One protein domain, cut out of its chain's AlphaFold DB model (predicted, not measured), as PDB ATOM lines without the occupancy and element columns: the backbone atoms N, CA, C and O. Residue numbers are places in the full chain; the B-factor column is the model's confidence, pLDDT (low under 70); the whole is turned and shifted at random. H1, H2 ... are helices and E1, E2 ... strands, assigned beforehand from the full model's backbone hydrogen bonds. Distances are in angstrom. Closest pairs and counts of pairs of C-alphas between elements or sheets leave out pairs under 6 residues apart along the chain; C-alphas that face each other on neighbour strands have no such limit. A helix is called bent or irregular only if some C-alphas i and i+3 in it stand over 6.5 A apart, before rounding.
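Overview. This is residues 12 to 175, 186 to 204 and 231 to 236 of the 242 residues of the protein "LCP family protein" of Streptomyces sp. UH6 (UniProt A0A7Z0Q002). A long helix, H4, runs through the middle of a rounded body, with strand E2 of the pair E2 and E5, the strand pair E7 and E8, and the helix H3 packed on it. H2 and H5 lie side by side, with the short strand pair E1 and E6 at one end of them and H6 steeply on H5; the hairpin E3 and E4 lies beyond H3, and H1 and H7 are loosely joined to the rest. The 189 printed residues hold seven named helices and eight strands in the order H1 E1 H2 E2 E3 E4 E5 H3 H4 H5 E6 H6 E7 H7 E8, the strands in four separate antiparallel pairs; the class is mixed. The whole is compact, with a radius of gyration of the C-alphas of 17.5 A and spans of 43 by 42 by 35 A.

Arrangement. E2, residues 56 to 60, and E5, residues 76 to 80, are antiparallel neighbours, with N 58 and O 78 at 2.8 A. The closest C-alphas of E2 and H4, residues 100 to 120, are those of Val 56 and Leu 114, 5.7 A apart. H3, residues 82 to 90, touches residues 103 to 110 of H4 and makes a helical hairpin with it, at a shallow tilt of 33 degrees, only just short of steep; their closest C-alphas, Val 89 and Gln 107, are 5.5 A apart. E3, residues 64 to 66, and E4, residues 71 to 73, form a hairpin, with N 73 and O 64 at 2.8 A. E7, residues 169 to 171, and E8, residues 231 to 235, are antiparallel, with N 170 and O 234 at 2.8 A; the closest C-alphas of E7 and H4, Phe 170 and Gln 108, are 5.9 A apart. H2, residues 43 to 52, touches H5, residues 127 to 140, at a shallow tilt of 2 degrees, opposite ways, closest at the C-alphas of Gly 45 and Ala 140, 3.9 A. E1, residues 39 to 41, and E6, residues 141 to 143, are antiparallel, with N 40 and O 142 at 2.7 A. H6, residues 150 to 161, touches H5 at a steep tilt of 67 degrees, closest at the C-alphas of Leu 150 and Thr 138, 6.7 A; H6 touches H5 with residues 150 to 154 alone. H1, residues 13 to 31, and H7, residues 191 to 200, are close but not clearly touching, with the C-alphas of Thr 31 and Phe 196 5.7 A apart. Every O i to N i+4 pair is within hydrogen-bond range in H3, H4, H6 and H7, against 12 of 15 in H1, 5 of 6 in H2 and 8 of 10 in H5.

Along the chain. H4 is 30.1 A long from C-alpha 100 at (51.805, 96.221, 215.984) to C-alpha 120 at (22.567, 92.237, 210.206). H5 measures 19.2 A, H1 17.1 A, H6 16.1 A and E2 12.6 A. H1 begins at C-alpha 13, (59.070, 88.095, 204.513); it is irregular, with C-alphas 17 and 20 9.4 A apart, and has a kink of 133 degrees near residue 20.

Size, cuts and confidence. The two C-alphas farthest apart, Leu 128 and Pro 190, are 48.1 A apart. Residues 176 to 185 and 205 to 230 are not printed; the C-alphas across these cuts are 5.6 A and 11.4 A apart. Of the links printed whole, none is long. Mean pLDDT of the printed part is 88.4, and no printed residue is under 70.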
ATOM      1  N   ASN A  12      56.314  87.934 207.759       90.75
ATOM      2  CA  ASN A  12      55.842  88.639 206.564       90.75
ATOM      3  C   ASN A  12      56.815  88.563 205.370       90.75
ATOM      4  O   ASN A  12      56.403  88.764 204.230       90.75
ATOM      5  N   SER A  13      58.096  88.253 205.600       93.00
ATOM      6  CA  SER A  13      59.070  88.095 204.513       93.00
ATOM      7  C   SER A  13      58.796  86.873 203.624       93.00
ATOM      8  O   SER A  13      59.260  86.846 202.482       93.00
ATOM      9  N   ALA A  14      58.018  85.892 204.101       93.06
ATOM     10  CA  ALA A  14      57.607  84.728 203.314       93.06
ATOM     11  C   ALA A  14      56.807  85.141 202.069       93.06
ATOM     12  O   ALA A  14      57.123  84.699 200.962       93.06
ATOM     13  N   PHE A  15      55.861  86.072 202.230       92.44
ATOM     14  CA  PHE A  15      55.068  86.597 201.120       92.44
ATOM     15  C   PHE A  15      55.940  87.343 200.103       92.44
ATOM     16  O   PHE A  15      55.813  87.129 198.904       92.44
ATOM     17  N   GLY A  16      56.886  88.167 200.566       90.50
ATOM     18  CA  GLY A  16      57.812  88.875 199.671       90.50
ATOM     19  C   GLY A  16      58.775  87.950 198.915       90.50
ATOM     20  O   GLY A  16      59.253  88.309 197.847       90.50
ATOM     21  N   THR A  17      59.056  86.759 199.454       89.44
ATOM     22  CA  THR A  17      59.988  85.795 198.846       89.44
ATOM     23  C   THR A  17      59.317  84.936 197.773       89.44
ATOM     24  O   THR A  17      59.930  84.651 196.748       89.44
ATOM     25  N   GLY A  18      58.081  84.487 198.001       88.12
ATOM     26  CA  GLY A  18      57.414  83.547 197.091       88.12
ATOM     27  C   GLY A  18      55.893  83.600 197.133       88.12
ATOM     28  O   GLY A  18      55.231  82.599 196.851       88.12
ATOM     29  N   GLY A  19      55.341  84.752 197.514       91.56
ATOM     30  CA  GLY A  19      53.908  85.009 197.528       91.56
ATOM     31  C   GLY A  19      53.134  84.075 198.469       91.56
ATOM     32  O   GLY A  19      53.681  83.619 199.484       91.56
ATOM     33  N   PRO A  20      51.864  83.765 198.152       92.19
ATOM     34  CA  PRO A  20      50.996  82.969 199.022       92.19
ATOM     35  C   PRO A  20      51.547  81.568 199.294       92.19
ATOM     36  O   PRO A  20      51.461  81.088 200.420       92.19
ATOM     37  N   ALA A  21      52.183  80.929 198.308       91.75
ATOM     38  CA  ALA A  21      52.710  79.576 198.456       91.75
ATOM     39  C   ALA A  21      53.795  79.480 199.542       91.75
ATOM     40  O   ALA A  21      53.830  78.506 200.296       91.75
ATOM     41  N   CYS A  22      54.679  80.478 199.642       93.12
ATOM     42  CA  CYS A  22      55.670  80.531 200.717       93.12
ATOM     43  C   CYS A  22      55.021  80.844 202.065       93.12
ATOM     44  O   CYS A  22      55.348  80.178 203.042       93.12
ATOM     45  N   THR A  23      54.080  81.792 202.118       94.56
ATOM     46  CA  THR A  23      53.354  82.120 203.354       94.56
ATOM     47  C   THR A  23      52.621  80.908 203.922       94.56
ATOM     48  O   THR A  23      52.800  80.598 205.098       94.56
ATOM     49  N   ILE A  24      51.869  80.180 203.091       94.88
ATOM     50  CA  ILE A  24      51.131  78.975 203.495       94.88
ATOM     51  C   ILE A  24      52.096  77.936 204.064       94.88
ATOM     52  O   ILE A  24      51.930  77.507 205.200       94.88
ATOM     53  N   ARG A  25      53.172  77.599 203.339       93.69
ATOM     54  CA  ARG A  25      54.170  76.633 203.830       93.69
ATOM     55  C   ARG A  25      54.814  77.068 205.142       93.69
ATOM     56  O   ARG A  25      55.124  76.216 205.969       93.69
ATOM     57  N   THR A  26      55.050  78.365 205.332       94.06
ATOM     58  CA  THR A  26      55.572  78.893 206.595       94.06
ATOM     59  C   THR A  26      54.570  78.680 207.729       94.06
ATOM     60  O   THR A  26      54.976  78.168 208.768       94.06
ATOM     61  N   VAL A  27      53.283  78.987 207.529       95.56
ATOM     62  CA  VAL A  27      52.224  78.730 208.525       95.56
ATOM     63  C   VAL A  27      52.126  77.241 208.845       95.56
ATOM     64  O   VAL A  27      52.234  76.862 210.010       95.56
ATOM     65  N   GLU A  28      52.000  76.387 207.827       96.19
ATOM     66  CA  GLU A  28      51.864  74.938 208.019       96.19
ATOM     67  C   GLU A  28      53.086  74.346 208.732       96.19
ATOM     68  O   GLU A  28      52.949  73.497 209.605       96.19
ATOM     69  N   LYS A  29      54.299  74.817 208.415       94.19
ATOM     70  CA  LYS A  29      55.528  74.339 209.062       94.19
ATOM     71  C   LYS A  29      55.674  74.825 210.503       94.19
ATOM     72  O   LYS A  29      56.220  74.095 211.323       94.19
ATOM     73  N   MET A  30      55.248  76.053 210.802       93.62
ATOM     74  CA  MET A  30      55.346  76.624 212.151       93.62
ATOM     75  C   MET A  30      54.295  76.058 213.107       93.62
ATOM     76  O   MET A  30      54.555  75.982 214.300       93.62
ATOM     77  N   THR A  31      53.120  75.692 212.594       95.62
ATOM     78  CA  THR A  31      51.948  75.356 213.421       95.62
ATOM     79  C   THR A  31      51.518  73.893 213.304       95.62
ATOM     80  O   THR A  31      50.823  73.376 214.175       95.62
ATOM     81  N   GLY A  32      51.884  73.223 212.207       96.00
ATOM     82  CA  GLY A  32      51.357  71.916 211.820       96.00
ATOM     83  C   GLY A  32      49.875  71.925 211.416       96.00
ATOM     84  O   GLY A  32      49.326  70.859 211.149       96.00
ATOM     85  N   VAL A  33      49.225  73.091 211.370       96.31
ATOM     86  CA  VAL A  33      47.843  73.258 210.901       96.31
ATOM     87  C   VAL A  33      47.849  73.300 209.378       96.31
ATOM     88  O   VAL A  33      48.647  74.025 208.785       96.31
ATOM     89  N   ARG A  34      46.982  72.509 208.744       95.19
ATOM     90  CA  ARG A  34      46.813  72.492 207.285       95.19
ATOM     91  C   ARG A  34      45.971  73.686 206.849       95.19
ATOM     92  O   ARG A  34      45.015  74.038 207.530       95.19
ATOM     93  N   ILE A  35      46.341  74.302 205.730       93.69
ATOM     94  CA  ILE A  35      45.551  75.374 205.118       93.69
ATOM     95  C   ILE A  35      44.853  74.809 203.886       93.69
ATOM     96  O   ILE A  35      45.517  74.480 202.903       93.69
ATOM     97  N   ASP A  36      43.528  74.715 203.943       90.44
ATOM     98  CA  ASP A  36      42.717  74.214 202.830       90.44
ATOM     99  C   ASP A  36      42.516  75.282 201.753       90.44
ATOM    100  O   ASP A  36      42.663  75.011 200.563       90.44
ATOM    101  N   HIS A  37      42.264  76.522 202.184       90.62
ATOM    102  CA  HIS A  37      41.960  77.643 201.305       90.62
ATOM    103  C   HIS A  37      42.654  78.936 201.734       90.62
ATOM    104  O   HIS A  37      42.940  79.150 202.915       90.62
ATOM    105  N   HIS A  38      42.911  79.828 200.774       91.06
ATOM    106  CA  HIS A  38      43.431  81.165 201.056       91.06
ATOM    107  C   HIS A  38      42.809  82.234 200.161       91.06
ATOM    108  O   HIS A  38      42.434  81.994 199.016       91.06
ATOM    109  N   MET A  39      42.765  83.453 200.695       90.38
ATOM    110  CA  MET A  39      42.336  84.649 199.983       90.38
ATOM    111  C   MET A  39      43.387  85.743 200.176       90.38
ATOM    112  O   MET A  39      43.913  85.930 201.275       90.38
ATOM    113  N   ILE A  40      43.694  86.466 199.107       91.12
ATOM    114  CA  ILE A  40      44.572  87.632 199.094       91.12
ATOM    115  C   ILE A  40      43.731  88.807 198.631       91.12
ATOM    116  O   ILE A  40      43.087  88.738 197.588       91.12
ATOM    117  N   ILE A  41      43.774  89.885 199.398       90.00
ATOM    118  CA  ILE A  41      43.078  91.126 199.097       90.00
ATOM    119  C   ILE A  41      44.095  92.258 199.056       90.00
ATOM    120  O   ILE A  41      44.947  92.371 199.944       90.00
ATOM    121  N   ASP A  42      44.036  93.080 198.013       90.38
ATOM    122  CA  ASP A  42      44.814  94.310 197.954       90.38
ATOM    123  C   ASP A  42      44.016  95.498 198.518       90.38
ATOM    124  O   ASP A  42      42.887  95.369 198.993       90.38
ATOM    125  N   PHE A  43      44.617  96.686 198.521       92.19
ATOM    126  CA  PHE A  43      43.951  97.869 199.064       92.19
ATOM    127  C   PHE A  43      42.790  98.368 198.210       92.19
ATOM    128  O   PHE A  43      41.931  99.056 198.746       92.19
ATOM    129  N   HIS A  44      42.769  98.087 196.909       90.94
ATOM    130  CA  HIS A  44      41.638  98.454 196.067       90.94
ATOM    131  C   HIS A  44      40.458  97.543 196.382       90.94
ATOM    132  O   HIS A  44      39.406  98.025 196.798       90.94
ATOM    133  N   GLY A  45      40.697  96.235 196.313       90.00
ATOM    134  CA  GLY A  45      39.707  95.215 196.595       90.00
ATOM    135  C   GLY A  45      39.138  95.305 198.011       90.00
ATOM    136  O   GLY A  45      37.942  95.119 198.206       90.00
ATOM    137  N   PHE A  46      39.957  95.670 199.004       92.56
ATOM    138  CA  PHE A  46      39.474  95.915 200.366       92.56
ATOM    139  C   PHE A  46      38.405  97.008 200.417       92.56
ATOM    140  O   PHE A  46      37.383  96.828 201.074       92.56
ATOM    141  N   LYS A  47      38.625  98.126 199.721       93.06
ATOM    142  CA  LYS A  47      37.672  99.240 199.710       93.06
ATOM    143  C   LYS A  47      36.382  98.847 199.007       93.06
ATOM    144  O   LYS A  47      35.319  99.023 199.582       93.06
ATOM    145  N   GLU A  48      36.492  98.228 197.832       90.94
ATOM    146  CA  GLU A  48      35.327  97.747 197.081       90.94
ATOM    147  C   GLU A  48      34.486  96.759 197.890       90.94
ATOM    148  O   GLU A  48      33.262  96.819 197.851       90.94
ATOM    149  N   MET A  49      35.125  95.877 198.665       88.88
ATOM    150  CA  MET A  49      34.426  94.940 199.545       88.88
ATOM    151  C   MET A  49      33.655  95.635 200.666       88.88
ATOM    152  O   MET A  49      32.546  95.214 200.988       88.88
ATOM    153  N   VAL A  50      34.233  96.677 201.264       92.69
ATOM    154  CA  VAL A  50      33.570  97.480 202.302       92.69
ATOM    155  C   VAL A  50      32.410  98.276 201.708       92.69
ATOM    156  O   VAL A  50      31.316  98.275 202.264       92.69
ATOM    157  N   ASP A  51      32.617  98.904 200.554       91.25
ATOM    158  CA  ASP A  51      31.578  99.687 199.886       91.25
ATOM    159  C   ASP A  51      30.427  98.792 199.397       91.25
ATOM    160  O   ASP A  51      29.263  99.170 199.501       91.25
ATOM    161  N   ALA A  52      30.720  97.568 198.944       87.94
ATOM    162  CA  ALA A  52      29.708  96.606 198.503       87.94
ATOM    163  C   ALA A  52      28.780  96.121 199.631       87.94
ATOM    164  O   ALA A  52      27.695  95.614 199.344       87.94
ATOM    165  N   VAL A  53      29.195  96.257 200.896       87.94
ATOM    166  CA  VAL A  53      28.362  95.953 202.071       87.94
ATOM    167  C   VAL A  53      27.755  97.210 202.700       87.94
ATOM    168  O   VAL A  53      27.285  97.147 203.833       87.94
ATOM    169  N   ASP A  54      27.742  98.331 201.972       90.06
ATOM    170  CA  ASP A  54      27.249  99.635 202.427       90.06
ATOM    171  C   ASP A  54      28.024 100.185 203.647       90.06
ATOM    172  O   ASP A  54      27.450 100.810 204.545       90.06
ATOM    173  N   GLY A  55      29.339  99.943 203.688       93.31
ATOM    174  CA  GLY A  55      30.235 100.378 204.762       93.31
ATOM    175  C   GLY A  55      30.219  99.468 205.995       93.31
ATOM    176  O   GLY A  55      29.505  98.473 206.047       93.31
ATOM    177  N   VAL A  56      31.030  99.784 207.009       94.00
ATOM    178  CA  VAL A  56      31.123  99.001 208.260       94.00
ATOM    179  C   VAL A  56      30.914  99.892 209.476       94.00
ATOM    180  O   VAL A  56      31.597 100.900 209.642       94.00
ATOM    181  N   ASP A  57      30.002  99.485 210.356       93.44
ATOM    182  CA  ASP A  57      29.686 100.224 211.574       93.44
ATOM    183  C   ASP A  57      30.755 100.016 212.654       93.44
ATOM    184  O   ASP A  57      31.066  98.894 213.048       93.44
ATOM    185  N   MET A  58      31.301 101.117 213.159       92.62
ATOM    186  CA  MET A  58      32.323 101.156 214.200       92.62
ATOM    187  C   MET A  58      31.884 102.088 215.333       92.62
ATOM    188  O   MET A  58      31.212 103.094 215.098       92.62
ATOM    189  N   CYS A  59      32.308 101.795 216.565       91.00
ATOM    190  CA  CYS A  59      32.167 102.713 217.695       91.00
ATOM    191  C   CYS A  59      33.523 103.287 218.084       91.00
ATOM    192  O   CYS A  59      34.480 102.553 218.342       91.00
ATOM    193  N   LEU A  60      33.599 104.610 218.129       89.44
ATOM    194  CA  LEU A  60      34.804 105.339 218.487       89.44
ATOM    195  C   LEU A  60      34.582 106.009 219.841       89.44
ATOM    196  O   LEU A  60      33.702 106.852 219.982       89.44
ATOM    197  N   SER A  61      35.399 105.676 220.841       87.06
ATOM    198  CA  SER A  61      35.335 106.332 222.155       87.06
ATOM    199  C   SER A  61      35.730 107.810 222.094       87.06
ATOM    200  O   SER A  61      35.273 108.615 222.899       87.06
ATOM    201  N   GLU A  62      36.581 108.166 221.134       87.75
ATOM    202  CA  GLU A  62      37.142 109.500 220.941       87.75
ATOM    203  C   GLU A  62      37.164 109.842 219.444       87.75
ATOM    204  O   GLU A  62      37.253 108.930 218.615       87.75
ATOM    205  N   PRO A  63      37.095 111.132 219.067       91.19
ATOM    206  CA  PRO A  63      37.206 111.519 217.668       91.19
ATOM    207  C   PRO A  63      38.589 111.157 217.119       91.19
ATOM    208  O   PRO A  63      39.610 111.339 217.784       91.19
ATOM    209  N   VAL A  64      38.632 110.693 215.873       90.38
ATOM    210  CA  VAL A  64      39.866 110.247 215.221       90.38
ATOM    211  C   VAL A  64      40.216 111.184 214.085       90.38
ATOM    212  O   VAL A  64      39.489 111.284 213.100       90.38
ATOM    213  N   ARG A  65      41.376 111.831 214.199       90.75
ATOM    214  CA  ARG A  65      41.930 112.697 213.157       90.75
ATOM    215  C   ARG A  65      43.331 112.249 212.789       90.75
ATOM    216  O   ARG A  65      44.269 112.411 213.565       90.75
ATOM    217  N   ASP A  66      43.479 111.715 211.587       89.31
ATOM    218  CA  ASP A  66      44.765 111.297 211.044       89.31
ATOM    219  C   ASP A  66      44.865 111.672 209.568       89.31
ATOM    220  O   ASP A  66      44.313 111.014 208.688       89.31
ATOM    221  N   LYS A  67      45.650 112.712 209.282       88.00
ATOM    222  CA  LYS A  67      45.897 113.172 207.914       88.00
ATOM    223  C   LYS A  67      46.621 112.128 207.055       88.00
ATOM    224  O   LYS A  67      46.374 112.064 205.854       88.00
ATOM    225  N   ALA A  68      47.512 111.324 207.638       85.88
ATOM    226  CA  ALA A  68      48.246 110.292 206.909       85.88
ATOM    227  C   ALA A  68      47.354 109.088 206.575       85.88
ATOM    228  O   ALA A  68      47.508 108.495 205.509       85.88
ATOM    229  N   ALA A  69      46.409 108.759 207.459       85.94
ATOM    230  CA  ALA A  69      45.404 107.722 207.230       85.94
ATOM    231  C   ALA A  69      44.121 108.236 206.552       85.94
ATOM    232  O   ALA A  69      43.244 107.431 206.266       85.94
ATOM    233  N   ARG A  70      44.024 109.545 206.267       89.56
ATOM    234  CA  ARG A  70      42.839 110.217 205.695       89.56
ATOM    235  C   ARG A  70      41.571 110.044 206.543       89.56
ATOM    236  O   ARG A  70      40.483 109.877 206.010       89.56
ATOM    237  N   LEU A  71      41.722 110.103 207.863       92.56
ATOM    238  CA  LEU A  71      40.622 109.982 208.817       92.56
ATOM    239  C   LEU A  71      40.283 111.339 209.433       92.56
ATOM    240  O   LEU A  71      41.167 112.024 209.948       92.56
ATOM    241  N   ASP A  72      38.999 111.678 209.420       93.50
ATOM    242  CA  ASP A  72      38.376 112.702 210.263       93.50
ATOM    243  C   ASP A  72      37.002 112.164 210.671       93.50
ATOM    244  O   ASP A  72      36.022 112.279 209.937       93.50
ATOM    245  N   LEU A  73      36.981 111.443 211.790       93.69
ATOM    246  CA  LEU A  73      35.826 110.696 212.272       93.69
ATOM    247  C   LEU A  73      35.369 111.269 213.619       93.69
ATOM    248  O   LEU A  73      36.212 111.500 214.497       93.69
ATOM    249  N   PRO A  74      34.060 111.485 213.824       93.62
ATOM    250  CA  PRO A  74      33.539 111.878 215.125       93.62
ATOM    251  C   PRO A  74      33.633 110.720 216.131       93.62
ATOM    252  O   PRO A  74      33.790 109.559 215.757       93.62
ATOM    253  N   ALA A  75      33.513 111.043 217.419       92.81
ATOM    254  CA  ALA A  75      33.255 110.030 218.440       92.81
ATOM    255  C   ALA A  75      31.827 109.471 218.299       92.81
ATOM    256  O   ALA A  75      30.932 110.143 217.784       92.81
ATOM    257  N   GLY A  76      31.607 108.269 218.826       91.94
ATOM    258  CA  GLY A  76      30.340 107.550 218.787       91.94
ATOM    259  C   GLY A  76      30.256 106.549 217.637       91.94
ATOM    260  O   GLY A  76      31.271 106.062 217.135       91.94
ATOM    261  N   ARG A  77      29.022 106.212 217.250       93.12
ATOM    262  CA  ARG A  77      28.738 105.277 216.156       93.12
ATOM    263  C   ARG A  77      28.980 105.960 214.815       93.12
ATOM    264  O   ARG A  77      28.400 107.012 214.550       93.12
ATOM    265  N   VAL A  78      29.797 105.342 213.973       94.56
ATOM    266  CA  VAL A  78      30.112 105.812 212.619       94.56
ATOM    267  C   VAL A  78      30.101 104.636 211.655       94.56
ATOM    268  O   VAL A  78      30.579 103.557 211.992       94.56
ATOM    269  N   THR A  79      29.592 104.845 210.447       95.31
ATOM    270  CA  THR A  79      29.716 103.875 209.354       95.31
ATOM    271  C   THR A  79      30.910 104.282 208.506       95.31
ATOM    272  O   THR A  79      30.924 105.382 207.956       95.31
ATOM    273  N   LEU A  80      31.925 103.423 208.440       96.00
ATOM    274  CA  LEU A  80      33.122 103.662 207.645       96.00
ATOM    275  C   LEU A  80      32.901 103.184 206.211       96.00
ATOM    276  O   LEU A  80      32.601 102.008 206.000       96.00
ATOM    277  N   ASP A  81      33.103 104.078 205.246       95.75
ATOM    278  CA  ASP A  81      33.255 103.703 203.834       95.75
ATOM    279  C   ASP A  81      34.598 102.990 203.581       95.75
ATOM    280  O   ASP A  81      35.427 102.842 204.484       95.75
ATOM    281  N   GLY A  82      34.843 102.533 202.354       94.94
ATOM    282  CA  GLY A  82      36.062 101.818 201.993       94.94
ATOM    283  C   GLY A  82      37.347 102.595 202.290       94.94
ATOM    284  O   GLY A  82      38.282 102.038 202.875       94.94
ATOM    285  N   GLU A  83      37.425 103.880 201.930       95.62
ATOM    286  CA  GLU A  83      38.621 104.703 202.177       95.62
ATOM    287  C   GLU A  83      38.856 104.904 203.679       95.62
ATOM    288  O   GLU A  83      39.983 104.730 204.158       95.62
ATOM    289  N   GLN A  84      37.801 105.205 204.437       96.25
ATOM    290  CA  GLN A  84      37.859 105.365 205.886       96.25
ATOM    291  C   GLN A  84      38.214 104.049 206.585       96.25
ATOM    292  O   GLN A  84      39.065 104.027 207.476       96.25
ATOM    293  N   ALA A  85      37.633 102.928 206.160       95.56
ATOM    294  CA  ALA A  85      37.954 101.602 206.673       95.56
ATOM    295  C   ALA A  85      39.420 101.239 206.401       95.56
ATOM    296  O   ALA A  85      40.119 100.744 207.290       95.56
ATOM    297  N   LEU A  86      39.924 101.537 205.198       94.25
ATOM    298  CA  LEU A  86      41.317 101.291 204.833       94.25
ATOM    299  C   LEU A  86      42.260 102.149 205.684       94.25
ATOM    300  O   LEU A  86      43.290 101.659 206.158       94.25
ATOM    301  N   GLY A  87      41.904 103.418 205.897       93.44
ATOM    302  CA  GLY A  87      42.597 104.318 206.811       93.44
ATOM    303  C   GLY A  87      42.640 103.756 208.230       93.44
ATOM    304  O   GLY A  87      43.716 103.647 208.822       93.44
ATOM    305  N   TRP A  88      41.495 103.309 208.744       92.88
ATOM    306  CA  TRP A  88      41.334 102.756 210.089       92.88
ATOM    307  C   TRP A  88      42.249 101.553 210.353       92.88
ATOM    308  O   TRP A  88      43.023 101.547 211.317       92.88
ATOM    309  N   VAL A  89      42.225 100.546 209.474       91.06
ATOM    310  CA  VAL A  89      43.000  99.302 209.659       91.06
ATOM    311  C   VAL A  89      44.504  99.479 209.421       91.06
ATOM    312  O   VAL A  89      45.310  98.651 209.871       91.06
ATOM    313  N   ARG A  90      44.908 100.551 208.722       88.69
ATOM    314  CA  ARG A  90      46.313 100.858 208.397       88.69
ATOM    315  C   ARG A  90      46.942 101.919 209.288       88.69
ATOM    316  O   ARG A  90      48.173 102.000 209.307       88.69
ATOM    317  N   ALA A  91      46.149 102.708 210.007       86.75
ATOM    318  CA  ALA A  91      46.642 103.734 210.913       86.75
ATOM    319  C   ALA A  91      47.640 103.127 211.907       86.75
ATOM    320  O   ALA A  91      47.347 102.146 212.597       86.75
ATOM    321  N   ARG A  92      48.851 103.691 211.946       75.75
ATOM    322  CA  ARG A  92      49.943 103.192 212.795       75.75
ATOM    323  C   ARG A  92      50.141 104.033 214.040       75.75
ATOM    324  O   ARG A  92      50.237 103.454 215.101       75.75
ATOM    325  N   LYS A  93      50.239 105.358 213.908       73.00
ATOM    326  CA  LYS A  93      50.715 106.243 214.991       73.00
ATOM    327  C   LYS A  93      49.620 107.040 215.695       73.00
ATOM    328  O   LYS A  93      49.818 107.459 216.822       73.00
ATOM    329  N   SER A  94      48.512 107.291 215.010       70.56
ATOM    330  CA  SER A  94      47.394 108.111 215.494       70.56
ATOM    331  C   SER A  94      46.403 107.336 216.359       70.56
ATOM    332  O   SER A  94      45.663 107.942 217.124       70.56
ATOM    333  N   LEU A  95      46.376 106.008 216.219       72.12
ATOM    334  CA  LEU A  95      45.432 105.121 216.887       72.12
ATOM    335  C   LEU A  95      46.174 104.126 217.780       72.12
ATOM    336  O   LEU A  95      46.976 103.315 217.299       72.12
ATOM    337  N   GLY A  96      45.848 104.145 219.072       71.75
ATOM    338  CA  GLY A  96      46.482 103.313 220.095       71.75
ATOM    339  C   GLY A  96      47.897 103.772 220.457       71.75
ATOM    340  O   GLY A  96      48.274 104.917 220.241       71.75
ATOM    341  N   ASP A  97      48.694 102.854 220.999       74.75
ATOM    342  CA  ASP A  97      50.063 103.102 221.479       74.75
ATOM    343  C   ASP A  97      51.140 103.041 220.377       74.75
ATOM    344  O   ASP A  97      52.336 103.105 220.653       74.75
ATOM    345  N   GLY A  98      50.735 102.892 219.114       71.44
ATOM    346  CA  GLY A  98      51.655 102.743 217.990       71.44
ATOM    347  C   GLY A  98      52.175 101.323 217.754       71.44
ATOM    348  O   GLY A  98      52.870 101.100 216.758       71.44
ATOM    349  N   SER A  99      51.843 100.370 218.629       79.44
ATOM    350  CA  SER A  99      52.324  98.993 218.545       79.44
ATOM    351  C   SER A  99      51.656  98.203 217.416       79.44
ATOM    352  O   SER A  99      50.512  98.447 217.011       79.44
ATOM    353  N   ASP A 100      52.372  97.194 216.918       81.31
ATOM    354  CA  ASP A 100      51.805  96.221 215.984       81.31
ATOM    355  C   ASP A 100      50.647  95.442 216.629       81.31
ATOM    356  O   ASP A 100      49.658  95.160 215.955       81.31
ATOM    357  N   THR A 101      50.714  95.188 217.939       83.38
ATOM    358  CA  THR A 101      49.658  94.525 218.714       83.38
ATOM    359  C   THR A 101      48.376  95.350 218.772       83.38
ATOM    360  O   THR A 101      47.317  94.831 218.432       83.38
ATOM    361  N   ALA A 102      48.450  96.650 219.075       83.06
ATOM    362  CA  ALA A 102      47.271  97.518 219.060       83.06
ATOM    363  C   ALA A 102      46.647  97.614 217.657       83.06
ATOM    364  O   ALA A 102      45.426  97.717 217.514       83.06
ATOM    365  N   ARG A 103      47.467  97.543 216.599       86.94
ATOM    366  CA  ARG A 103      46.965  97.469 215.221       86.94
ATOM    367  C   ARG A 103      46.259  96.142 214.933       86.94
ATOM    368  O   ARG A 103      45.192  96.171 214.326       86.94
ATOM    369  N   MET A 104      46.815  95.006 215.362       88.56
ATOM    370  CA  MET A 104      46.162  93.696 215.221       88.56
ATOM    371  C   MET A 104      44.800  93.683 215.917       88.56
ATOM    372  O   MET A 104      43.822  93.231 215.329       88.56
ATOM    373  N   GLU A 105      44.707  94.260 217.114       86.31
ATOM    374  CA  GLU A 105      43.439  94.370 217.840       86.31
ATOM    375  C   GLU A 105      42.399  95.198 217.078       86.31
ATOM    376  O   GLU A 105      41.246  94.785 216.961       86.31
ATOM    377  N   ARG A 106      42.786  96.343 216.501       89.00
ATOM    378  CA  ARG A 106      41.868  97.139 215.666       89.00
ATOM    379  C   ARG A 106      41.389  96.380 214.435       89.00
ATOM    380  O   ARG A 106      40.221  96.496 214.081       89.00
ATOM    381  N   GLN A 107      42.275  95.623 213.790       91.56
ATOM    382  CA  GLN A 107      41.926  94.808 212.626       91.56
ATOM    383  C   GLN A 107      40.952  93.688 213.001       91.56
ATOM    384  O   GLN A 107      39.975  93.480 212.294       91.56
ATOM    385  N   GLN A 108      41.168  93.025 214.138       92.06
ATOM    386  CA  GLN A 108      40.251  92.017 214.673       92.06
ATOM    387  C   GLN A 108      38.870  92.611 214.986       92.06
ATOM    388  O   GLN A 108      37.865  92.051 214.561       92.06
ATOM    389  N   ARG A 109      38.811  93.783 215.636       90.06
ATOM    390  CA  ARG A 109      37.541  94.495 215.883       90.06
ATOM    391  C   ARG A 109      36.827  94.865 214.587       90.06
ATOM    392  O   ARG A 109      35.627  94.655 214.474       90.06
ATOM    393  N   PHE A 110      37.565  95.375 213.600       92.88
ATOM    394  CA  PHE A 110      37.005  95.702 212.291       92.88
ATOM    395  C   PHE A 110      36.448  94.460 211.578       92.88
ATOM    396  O   PHE A 110      35.354  94.511 211.028       92.88
ATOM    397  N   LEU A 111      37.163  93.329 211.615       92.06
ATOM    398  CA  LEU A 111      36.672  92.072 211.044       92.06
ATOM    399  C   LEU A 111      35.414  91.568 211.762       92.06
ATOM    400  O   LEU A 111      34.492  91.108 211.093       92.06
ATOM    401  N   GLY A 112      35.344  91.689 213.091       90.81
ATOM    402  CA  GLY A 112      34.130  91.388 213.855       90.81
ATOM    403  C   GLY A 112      32.945  92.252 213.421       90.81
ATOM    404  O   GLY A 112      31.887  91.721 213.086       90.81
ATOM    405  N   ALA A 113      33.149  93.568 213.323       91.56
ATOM    406  CA  ALA A 113      32.136  94.511 212.851       91.56
ATOM    407  C   ALA A 113      31.686  94.227 211.406       91.56
ATOM    408  O   ALA A 113      30.494  94.261 211.110       91.56
ATOM    409  N   LEU A 114      32.614  93.873 210.514       90.50
ATOM    410  CA  LEU A 114      32.302  93.482 209.138       90.50
ATOM    411  C   LEU A 114      31.457  92.201 209.088       90.50
ATOM    412  O   LEU A 114      30.474  92.136 208.350       90.50
ATOM    413  N   VAL A 115      31.804  91.185 209.887       88.69
ATOM    414  CA  VAL A 115      31.006  89.954 210.001       88.69
ATOM    415  C   VAL A 115      29.590  90.274 210.481       88.69
ATOM    416  O   VAL A 115      28.627  89.739 209.928       88.69
ATOM    417  N   GLN A 116      29.453  91.164 211.467       87.25
ATOM    418  CA  GLN A 116      28.150  91.607 211.956       87.25
ATOM    419  C   GLN A 116      27.356  92.347 210.887       87.25
ATOM    420  O   GLN A 116      26.214  91.974 210.640       87.25
ATOM    421  N   LYS A 117      27.966  93.303 210.182       87.19
ATOM    422  CA  LYS A 117      27.334  94.059 209.095       87.19
ATOM    423  C   LYS A 117      26.759  93.149 208.008       87.19
ATOM    424  O   LYS A 117      25.592  93.253 207.633       87.19
ATOM    425  N   VAL A 118      27.562  92.197 207.535       84.06
ATOM    426  CA  VAL A 118      27.144  91.230 206.507       84.06
ATOM    427  C   VAL A 118      25.961  90.374 206.983       84.06
ATOM    428  O   VAL A 118      25.114  89.965 206.181       84.06
ATOM    429  N   ARG A 119      25.862  90.109 208.290       81.06
ATOM    430  CA  ARG A 119      24.766  89.337 208.889       81.06
ATOM    431  C   ARG A 119      23.517  90.179 209.155       81.06
ATOM    432  O   ARG A 119      22.431  89.753 208.763       81.06
ATOM    433  N   SER A 120      23.659  91.348 209.781       78.56
ATOM    434  CA  SER A 120      22.567  92.237 210.206       78.56
ATOM    435  C   SER A 120      21.756  92.767 209.034       78.56
ATOM    436  O   SER A 120      20.525  92.814 209.075       78.56
ATOM    437  N   ASP A 121      22.432  93.094 207.936       71.31
ATOM    438  CA  ASP A 121      21.808  93.766 206.797       71.31
ATOM    439  C   ASP A 121      21.070  92.795 205.874       71.31
ATOM    440  O   ASP A 121      20.636  93.161 204.773       71.31
ATOM    441  N   HIS A 122      20.932  91.545 206.339       72.88
ATOM    442  CA  HIS A 122      20.350  90.428 205.619       72.88
ATOM    443  C   HIS A 122      21.016  90.238 204.251       72.88
ATOM    444  O   HIS A 122      20.405  89.671 203.347       72.88
ATOM    445  N   VAL A 123      22.274  90.683 204.088       76.19
ATOM    446  CA  VAL A 123      23.037  90.562 202.834       76.19
ATOM    447  C   VAL A 123      23.063  89.099 202.420       76.19
ATOM    448  O   VAL A 123      22.692  88.758 201.306       76.19
ATOM    449  N   LEU A 124      23.354  88.208 203.370       75.00
ATOM    450  CA  LEU A 124      23.380  86.760 203.151       75.00
ATOM    451  C   LEU A 124      22.011  86.127 202.831       75.00
ATOM    452  O   LEU A 124      21.954  84.958 202.438       75.00
ATOM    453  N   HIS A 125      20.914  86.860 203.030       75.62
ATOM    454  CA  HIS A 125      19.536  86.417 202.797       75.62
ATOM    455  C   HIS A 125      18.872  87.124 201.608       75.62
ATOM    456  O   HIS A 125      17.798  86.708 201.181       75.62
ATOM    457  N   ASN A 126      19.504  88.163 201.062       79.88
ATOM    458  CA  ASN A 126      18.977  88.968 199.974       79.88
ATOM    459  C   ASN A 126      19.876  88.814 198.737       79.88
ATOM    460  O   ASN A 126      20.938  89.434 198.688       79.88
ATOM    461  N   PRO A 127      19.457  88.050 197.710       79.25
ATOM    462  CA  PRO A 127      20.233  87.877 196.485       79.25
ATOM    463  C   PRO A 127      20.641  89.203 195.831       79.25
ATOM    464  O   PRO A 127      21.766  89.317 195.359       79.25
ATOM    465  N   LEU A 128      19.777  90.224 195.860       83.44
ATOM    466  CA  LEU A 128      20.065  91.530 195.257       83.44
ATOM    467  C   LEU A 128      21.219  92.263 195.953       83.44
ATOM    468  O   LEU A 128      21.915  93.028 195.297       83.44
ATOM    469  N   LYS A 129      21.441  92.011 197.249       80.06
ATOM    470  CA  LYS A 129      22.598  92.527 198.000       80.06
ATOM    471  C   LYS A 129      23.797  91.581 197.937       80.06
ATOM    472  O   LYS A 129      24.937  92.022 197.856       80.06
ATOM    473  N   LEU A 130      23.549  90.272 197.946       80.19
ATOM    474  CA  LEU A 130      24.597  89.256 197.950       80.19
ATOM    475  C   LEU A 130      25.381  89.216 196.637       80.19
ATOM    476  O   LEU A 130      26.596  89.061 196.667       80.19
ATOM    477  N   TYR A 131      24.709  89.339 195.488       80.81
ATOM    478  CA  TYR A 131      25.373  89.278 194.184       80.81
ATOM    479  C   TYR A 131      26.433  90.375 194.001       80.81
ATOM    480  O   TYR A 131      27.547  90.014 193.622       80.81
ATOM    481  N   PRO A 132      26.161  91.662 194.297       80.88
ATOM    482  CA  PRO A 132      27.185  92.707 194.292       80.88
ATOM    483  C   PRO A 132      28.383  92.388 195.189       80.88
ATOM    484  O   PRO A 132      29.516  92.511 194.738       80.88
ATOM    485  N   VAL A 133      28.149  91.895 196.410       79.38
ATOM    486  CA  VAL A 133      29.224  91.519 197.346       79.38
ATOM    487  C   VAL A 133      30.059  90.364 196.809       79.38
ATOM    488  O   VAL A 133      31.282  90.425 196.839       79.38
ATOM    489  N   LEU A 134      29.426  89.315 196.280       79.56
ATOM    490  CA  LEU A 134      30.142  88.187 195.684       79.56
ATOM    491  C   LEU A 134      30.900  88.599 194.420       79.56
ATOM    492  O   LEU A 134      32.001  88.113 194.192       79.56
ATOM    493  N   HIS A 135      30.332  89.491 193.608       80.62
ATOM    494  CA  HIS A 135      30.980  89.998 192.403       80.62
ATOM    495  C   HIS A 135      32.197  90.868 192.734       80.62
ATOM    496  O   HIS A 135      33.270  90.664 192.155       80.62
ATOM    497  N   ALA A 136      32.046  91.783 193.699       79.12
ATOM    498  CA  ALA A 136      33.145  92.556 194.260       79.12
ATOM    499  C   ALA A 136      34.212  91.607 194.808       79.12
ATOM    500  O   ALA A 136      35.360  91.707 194.403       79.12
ATOM    501  N   ALA A 137      33.829  90.599 195.596       78.00
ATOM    502  CA  ALA A 137      34.750  89.606 196.140       78.00
ATOM    503  C   ALA A 137      35.515  88.847 195.048       78.00
ATOM    504  O   ALA A 137      36.732  88.743 195.129       78.00
ATOM    505  N   THR A 138      34.851  88.367 193.993       78.56
ATOM    506  CA  THR A 138      35.543  87.677 192.888       78.56
ATOM    507  C   THR A 138      36.491  88.583 192.102       78.56
ATOM    508  O   THR A 138      37.461  88.090 191.537       78.56
ATOM    509  N   SER A 139      36.225  89.891 192.057       79.06
ATOM    510  CA  SER A 139      37.074  90.865 191.354       79.06
ATOM    511  C   SER A 139      38.218  91.387 192.233       79.06
ATOM    512  O   SER A 139      39.302  91.681 191.736       79.06
ATOM    513  N   ALA A 140      37.978  91.478 193.542       79.31
ATOM    514  CA  ALA A 140      38.861  92.043 194.558       79.31
ATOM    515  C   ALA A 140      39.832  91.025 195.173       79.31
ATOM    516  O   ALA A 140      40.870  91.411 195.720       79.31
ATOM    517  N   LEU A 141      39.472  89.738 195.156       83.00
ATOM    518  CA  LEU A 141      40.210  88.678 195.831       83.00
ATOM    519  C   LEU A 141      40.980  87.826 194.826       83.00
ATOM    520  O   LEU A 141      40.426  87.293 193.870       83.00
ATOM    521  N   THR A 142      42.262  87.611 195.104       85.06
ATOM    522  CA  THR A 142      43.004  86.486 194.528       85.06
ATOM    523  C   THR A 142      42.884  85.302 195.476       85.06
ATOM    524  O   THR A 142      43.345  85.375 196.614       85.06
ATOM    525  N   THR A 143      42.267  84.216 195.029       86.31
ATOM    526  CA  THR A 143      42.012  83.024 195.845       86.31
ATOM    527  C   THR A 143      42.745  81.797 195.302       86.31
ATOM    528  O   THR A 143      43.297  81.822 194.197       86.31
ATOM    529  N   ASP A 144      42.799  80.710 196.080       86.50
ATOM    530  CA  ASP A 144      43.205  79.416 195.528       86.50
ATOM    531  C   ASP A 144      42.185  78.897 194.496       86.50
ATOM    532  O   ASP A 144      41.030  79.327 194.490       86.50
ATOM    533  N   PRO A 145      42.574  77.933 193.637       83.44
ATOM    534  CA  PRO A 145      41.673  77.384 192.628       83.44
ATOM    535  C   PRO A 145      40.339  76.854 193.174       83.44
ATOM    536  O   PRO A 145      39.355  76.878 192.442       83.44
ATOM    537  N   GLY A 146      40.291  76.403 194.433       82.06
ATOM    538  CA  GLY A 146      39.081  75.906 195.083       82.06
ATOM    539  C   GLY A 146      38.100  76.995 195.520       82.06
ATOM    540  O   GLY A 146      36.994  76.665 195.916       82.06
ATOM    541  N   LEU A 147      38.471  78.275 195.424       82.88
ATOM    542  CA  LEU A 147      37.606  79.430 195.691       82.88
ATOM    543  C   LEU A 147      37.612  80.452 194.542       82.88
ATOM    544  O   LEU A 147      37.104  81.563 194.696       82.88
ATOM    545  N   ALA A 148      38.218  80.118 193.400       81.44
ATOM    546  CA  ALA A 148      38.321  81.021 192.252       81.44
ATOM    547  C   ALA A 148      36.975  81.207 191.530       81.44
ATOM    548  O   ALA A 148      36.750  82.215 190.858       81.44
ATOM    549  N   GLY A 149      36.072  80.231 191.651       81.00
ATOM    550  CA  GLY A 149      34.746  80.271 191.055       81.00
ATOM    551  C   GLY A 149      33.714  80.955 191.949       81.00
ATOM    552  O   GLY A 149      33.678  80.756 193.161       81.00
ATOM    553  N   LEU A 150      32.774  81.678 191.333       80.12
ATOM    554  CA  LEU A 150      31.628  82.271 192.037       80.12
ATOM    555  C   LEU A 150      30.803  81.221 192.806       80.12
ATOM    556  O   LEU A 150      30.288  81.505 193.885       80.12
ATOM    557  N   ARG A 151      30.665  80.008 192.252       83.62
ATOM    558  CA  ARG A 151      29.937  78.903 192.900       83.62
ATOM    559  C   ARG A 151      30.646  78.417 194.159       83.62
ATOM    560  O   ARG A 151      29.977  78.214 195.168       83.62
ATOM    561  N   ASP A 152      31.962  78.263 194.097       86.19
ATOM    562  CA  ASP A 152      32.759  77.774 195.221       86.19
ATOM    563  C   ASP A 152      32.833  78.831 196.326       86.19
ATOM    564  O   ASP A 152      32.572  78.534 197.490       86.19
ATOM    565  N   LEU A 153      33.036  80.098 195.949       81.81
ATOM    566  CA  LEU A 153      32.980  81.227 196.875       81.81
ATOM    567  C   LEU A 153      31.605  81.343 197.550       81.81
ATOM    568  O   LEU A 153      31.519  81.568 198.756       81.81
ATOM    569  N   TYR A 154      30.517  81.145 196.802       82.38
ATOM    570  CA  TYR A 154      29.172  81.089 197.375       82.38
ATOM    571  C   TYR A 154      29.003  79.912 198.349       82.38
ATOM    572  O   TYR A 154      28.385  80.080 199.402       82.38
ATOM    573  N   GLY A 155      29.553  78.737 198.024       85.75
ATOM    574  CA  GLY A 155      29.590  77.574 198.913       85.75
ATOM    575  C   GLY A 155      30.289  77.891 200.235       85.75
ATOM    576  O   GLY A 155      29.683  77.744 201.295       85.75
ATOM    577  N   PHE A 156      31.494  78.455 200.163       85.62
ATOM    578  CA  PHE A 156      32.256  78.907 201.326       85.62
ATOM    579  C   PHE A 156      31.479  79.924 202.177       85.62
ATOM    580  O   PHE A 156      31.354  79.776 203.392       85.62
ATOM    581  N   VAL A 157      30.867  80.936 201.549       81.38
ATOM    582  CA  VAL A 157      30.048  81.930 202.264       81.38
ATOM    583  C   VAL A 157      28.856  81.275 202.972       81.38
ATOM    584  O   VAL A 157      28.497  81.681 204.080       81.38
ATOM    585  N   ARG A 158      28.241  80.241 202.382       83.06
ATOM    586  CA  ARG A 158      27.160  79.482 203.030       83.06
ATOM    587  C   ARG A 158      27.635  78.676 204.234       83.06
ATOM    588  O   ARG A 158      26.880  78.584 205.203       83.06
ATOM    589  N   GLU A 159      28.836  78.116 204.190       84.88
ATOM    590  CA  GLU A 159      29.436  77.422 205.333       84.88
ATOM    591  C   GLU A 159      29.706  78.402 206.475       84.88
ATOM    592  O   GLU A 159      29.221  78.200 207.588       84.88
ATOM    593  N   VAL A 160      30.356  79.532 206.180       82.81
ATOM    594  CA  VAL A 160      30.624  80.595 207.163       82.81
ATOM    595  C   VAL A 160      29.326  81.155 207.753       82.81
ATOM    596  O   VAL A 160      29.248  81.433 208.952       82.81
ATOM    597  N   ARG A 161      28.264  81.283 206.948       81.50
ATOM    598  CA  ARG A 161      26.928  81.679 207.422       81.50
ATOM    599  C   ARG A 161      26.376  80.721 208.482       81.50
ATOM    600  O   ARG A 161      25.656  81.171 209.369       81.50
ATOM    601  N   GLY A 162      26.682  79.428 208.392       85.00
ATOM    602  CA  GLY A 162      26.221  78.416 209.342       85.00
ATOM    603  C   GLY A 162      26.859  78.518 210.733       85.00
ATOM    604  O   GLY A 162      26.357  77.905 211.672       85.00
ATOM    605  N   ILE A 163      27.937  79.291 210.885       88.12
ATOM    606  CA  ILE A 163      28.682  79.424 212.142       88.12
ATOM    607  C   ILE A 163      28.033  80.514 213.015       88.12
ATOM    608  O   ILE A 163      27.958  81.656 212.578       88.12
ATOM    609  N   PRO A 164      27.575  80.251 214.248       88.00
ATOM    610  CA  PRO A 164      27.097  81.306 215.153       88.00
ATOM    611  C   PRO A 164      28.163  82.391 215.394       88.00
ATOM    612  O   PRO A 164      29.351  82.072 215.430       88.00
ATOM    613  N   SER A 165      27.777  83.664 215.542       86.31
ATOM    614  CA  SER A 165      28.747  84.773 215.681       86.31
ATOM    615  C   SER A 165      29.639  84.607 216.919       86.31
ATOM    616  O   SER A 165      30.812  84.969 216.898       86.31
ATOM    617  N   GLU A 166      29.117  83.960 217.961       88.38
ATOM    618  CA  GLU A 166      29.800  83.630 219.217       88.38
ATOM    619  C   GLU A 166      30.914  82.591 219.017       88.38
ATOM    620  O   GLU A 166      31.787  82.428 219.866       88.38
ATOM    621  N   ARG A 167      30.880  81.859 217.895       89.19
ATOM    622  CA  ARG A 167      31.885  80.858 217.510       89.19
ATOM    623  C   ARG A 167      32.878  81.371 216.470       89.19
ATOM    624  O   ARG A 167      33.788  80.635 216.099       89.19
ATOM    625  N   ILE A 168      32.729  82.609 216.003       90.62
ATOM    626  CA  ILE A 168      33.725  83.266 215.154       90.62
ATOM    627  C   ILE A 168      34.679  84.000 216.088       90.62
ATOM    628  O   ILE A 168      34.328  85.027 216.662       90.62
ATOM    629  N   LEU A 169      35.868  83.432 216.272       91.88
ATOM    630  CA  LEU A 169      36.837  83.893 217.260       91.88
ATOM    631  C   LEU A 169      37.944  84.704 216.593       91.88
ATOM    632  O   LEU A 169      38.527  84.282 215.594       91.88
ATOM    633  N   PHE A 170      38.297  85.825 217.207       92.25
ATOM    634  CA  PHE A 170      39.462  86.618 216.851       92.25
ATOM    635  C   PHE A 170      40.461  86.564 218.002       92.25
ATOM    636  O   PHE A 170      40.200  87.045 219.100       92.25
ATOM    637  N   THR A 171      41.619  85.957 217.764       92.44
ATOM    638  CA  THR A 171      42.672  85.822 218.773       92.44
ATOM    639  C   THR A 171      44.043  86.002 218.145       92.44
ATOM    640  O   THR A 171      44.241  85.780 216.948       92.44
ATOM    641  N   THR A 172      44.995  86.422 218.966       92.50
ATOM    642  CA  THR A 172      46.405  86.515 218.595       92.50
ATOM    643  C   THR A 172      47.152  85.374 219.267       92.50
ATOM    644  O   THR A 172      47.021  85.172 220.474       92.50
ATOM    645  N   VAL A 173      47.959  84.641 218.494       94.00
ATOM    646  CA  VAL A 173      48.799  83.566 219.036       94.00
ATOM    647  C   VAL A 173      49.658  84.113 220.188       94.00
ATOM    648  O   VAL A 173      50.253  85.185 220.024       94.00
ATOM    649  N   PRO A 174      49.755  83.405 221.332       94.25
ATOM    650  CA  PRO A 174      50.620  83.804 222.435       94.25
ATOM    651  C   PRO A 174      52.040  84.130 221.964       94.25
ATOM    652  O   PRO A 174      52.692  83.336 221.282       94.25
ATOM    653  N   ARG A 175      52.518  85.319 222.331       93.38
ATOM    654  CA  ARG A 175      53.770  85.896 221.832       93.38
ATOM    655  C   ARG A 175      54.485  86.709 222.893       93.38
ATOM    656  O   ARG A 175      53.854  87.358 223.723       93.38
ATOM    657  N   ARG A 186      58.524  86.721 219.078       93.50
ATOM    658  CA  ARG A 186      58.534  85.273 218.909       93.50
ATOM    659  C   ARG A 186      57.308  84.662 219.578       93.50
ATOM    660  O   ARG A 186      56.662  85.286 220.418       93.50
ATOM    661  N   LEU A 187      57.005  83.428 219.198       94.94
ATOM    662  CA  LEU A 187      55.962  82.637 219.839       94.94
ATOM    663  C   LEU A 187      56.322  82.375 221.304       94.94
ATOM    664  O   LEU A 187      57.474  82.073 221.616       94.94
ATOM    665  N   LEU A 188      55.334  82.515 222.188       95.81
ATOM    666  CA  LEU A 188      55.474  82.199 223.604       95.81
ATOM    667  C   LEU A 188      55.171  80.716 223.811       95.81
ATOM    668  O   LEU A 188      54.008  80.310 223.842       95.81
ATOM    669  N   GLU A 189      56.212  79.910 223.988       95.00
ATOM    670  CA  GLU A 189      56.060  78.484 224.274       95.00
ATOM    671  C   GLU A 189      55.917  78.206 225.779       95.00
ATOM    672  O   GLU A 189      56.528  78.902 226.593       95.00
ATOM    673  N   PRO A 190      55.120  77.197 226.188       95.69
ATOM    674  CA  PRO A 190      54.353  76.254 225.354       95.69
ATOM    675  C   PRO A 190      52.935  76.747 224.996       95.69
ATOM    676  O   PRO A 190      52.105  75.974 224.527       95.69
ATOM    677  N   ALA A 191      52.590  78.001 225.309       95.31
ATOM    678  CA  ALA A 191      51.228  78.506 225.136       95.31
ATOM    679  C   ALA A 191      50.809  78.579 223.655       95.31
ATOM    680  O   ALA A 191      49.654  78.296 223.338       95.31
ATOM    681  N   ALA A 192      51.740  78.925 222.762       96.25
ATOM    682  CA  ALA A 192      51.525  78.921 221.321       96.25
ATOM    683  C   ALA A 192      51.268  77.503 220.787       96.25
ATOM    684  O   ALA A 192      50.253  77.298 220.122       96.25
ATOM    685  N   ASP A 193      52.104  76.516 221.137       96.25
ATOM    686  CA  ASP A 193      51.876  75.131 220.705       96.25
ATOM    687  C   ASP A 193      50.541  74.569 221.212       96.25
ATOM    688  O   ASP A 193      49.827  73.936 220.443       96.25
ATOM    689  N   ARG A 194      50.114  74.889 222.444       96.25
ATOM    690  CA  ARG A 194      48.780  74.491 222.940       96.25
ATOM    691  C   ARG A 194      47.643  75.022 222.067       96.25
ATOM    692  O   ARG A 194      46.688  74.294 221.813       96.25
ATOM    693  N   LEU A 195      47.726  76.276 221.609       96.25
ATOM    694  CA  LEU A 195      46.737  76.829 220.679       96.25
ATOM    695  C   LEU A 195      46.738  76.040 219.367       96.25
ATOM    696  O   LEU A 195      45.685  75.626 218.889       96.25
ATOM    697  N   PHE A 196      47.918  75.798 218.799       97.00
ATOM    698  CA  PHE A 196      48.034  75.058 217.545       97.00
ATOM    699  C   PHE A 196      47.616  73.595 217.679       97.00
ATOM    700  O   PHE A 196      47.062  73.040 216.739       97.00
ATOM    701  N   GLU A 197      47.827  72.961 218.829       96.88
ATOM    702  CA  GLU A 197      47.368  71.604 219.120       96.88
ATOM    703  C   GLU A 197      45.835  71.520 219.182       96.88
ATOM    704  O   GLU A 197      45.252  70.504 218.801       96.88
ATOM    705  N   LEU A 198      45.151  72.569 219.650       96.38
ATOM    706  CA  LEU A 198      43.691  72.641 219.554       96.38
ATOM    707  C   LEU A 198      43.254  72.748 218.091       96.38
ATOM    708  O   LEU A 198      42.433  71.948 217.653       96.38
ATOM    709  N   LEU A 199      43.864  73.657 217.324       95.44
ATOM    710  CA  LEU A 199      43.537  73.872 215.910       95.44
ATOM    711  C   LEU A 199      43.818  72.637 215.036       95.44
ATOM    712  O   LEU A 199      42.991  72.268 214.210       95.44
ATOM    713  N   ARG A 200      44.952  71.955 215.236       96.06
ATOM    714  CA  ARG A 200      45.333  70.739 214.489       96.06
ATOM    715  C   ARG A 200      44.352  69.584 214.666       96.06
ATOM    716  O   ARG A 200      44.231  68.751 213.775       96.06
ATOM    717  N   HIS A 201      43.710  69.512 215.827       95.94
ATOM    718  CA  HIS A 201      42.789  68.437 216.189       95.94
ATOM    719  C   HIS A 201      41.325  68.879 216.180       95.94
ATOM    720  O   HIS A 201      40.491  68.160 216.726       95.94
ATOM    721  N   ASP A 202      41.029  70.047 215.598       93.25
ATOM    722  CA  ASP A 202      39.682  70.624 215.527       93.25
ATOM    723  C   ASP A 202      38.975  70.653 216.897       93.25
ATOM    724  O   ASP A 202      37.793  70.341 217.056       93.25
ATOM    725  N   ARG A 203      39.741  70.969 217.950       94.38
ATOM    726  CA  ARG A 203      39.225  71.082 219.315       94.38
ATOM    727  C   ARG A 203      38.781  72.520 219.587       94.38
ATOM    728  O   ARG A 203      39.463  73.452 219.159       94.38
ATOM    729  N   PRO A 204      37.691  72.724 220.352       90.75
ATOM    730  CA  PRO A 204      37.202  74.060 220.667       90.75
ATOM    731  C   PRO A 204      38.275  74.946 221.309       90.75
ATOM    732  O   PRO A 204      38.939  74.547 222.268       90.75
ATOM    733  N   PHE A 231      42.323  81.780 225.707       88.69
ATOM    734  CA  PHE A 231      43.213  82.707 225.014       88.69
ATOM    735  C   PHE A 231      42.646  84.126 225.042       88.69
ATOM    736  O   PHE A 231      41.441  84.332 225.138       88.69
ATOM    737  N   THR A 232      43.506  85.131 224.940       87.62
ATOM    738  CA  THR A 232      43.047  86.521 224.874       87.62
ATOM    739  C   THR A 232      42.498  86.822 223.484       87.62
ATOM    740  O   THR A 232      43.240  86.762 222.505       87.62
ATOM    741  N   GLY A 233      41.235  87.222 223.387       87.69
ATOM    742  CA  GLY A 233      40.594  87.473 222.100       87.69
ATOM    743  C   GLY A 233      39.223  88.113 222.240       87.69
ATOM    744  O   GLY A 233      38.884  88.619 223.307       87.69
ATOM    745  N   SER A 234      38.474  88.081 221.147       88.81
ATOM    746  CA  SER A 234      37.080  88.502 221.063       88.81
ATOM    747  C   SER A 234      36.281  87.550 220.180       88.81
ATOM    748  O   SER A 234      36.851  86.720 219.459       88.81
ATOM    749  N   THR A 235      34.958  87.668 220.216       89.88
ATOM    750  CA  THR A 235      34.070  86.978 219.268       89.88
ATOM    751  C   THR A 235      33.452  87.961 218.278       89.88
ATOM    752  O   THR A 235      33.392  89.160 218.539       89.88
ATOM    753  N   ALA A 236      32.947  87.475 217.142       86.62
ATOM    754  CA  ALA A 236      32.168  88.325 216.244       86.62
ATOM    755  C   ALA A 236      30.823  88.744 216.852       86.62
ATOM    756  O   ALA A 236      30.197  89.641 216.308       86.62
TER     757      ALA A 236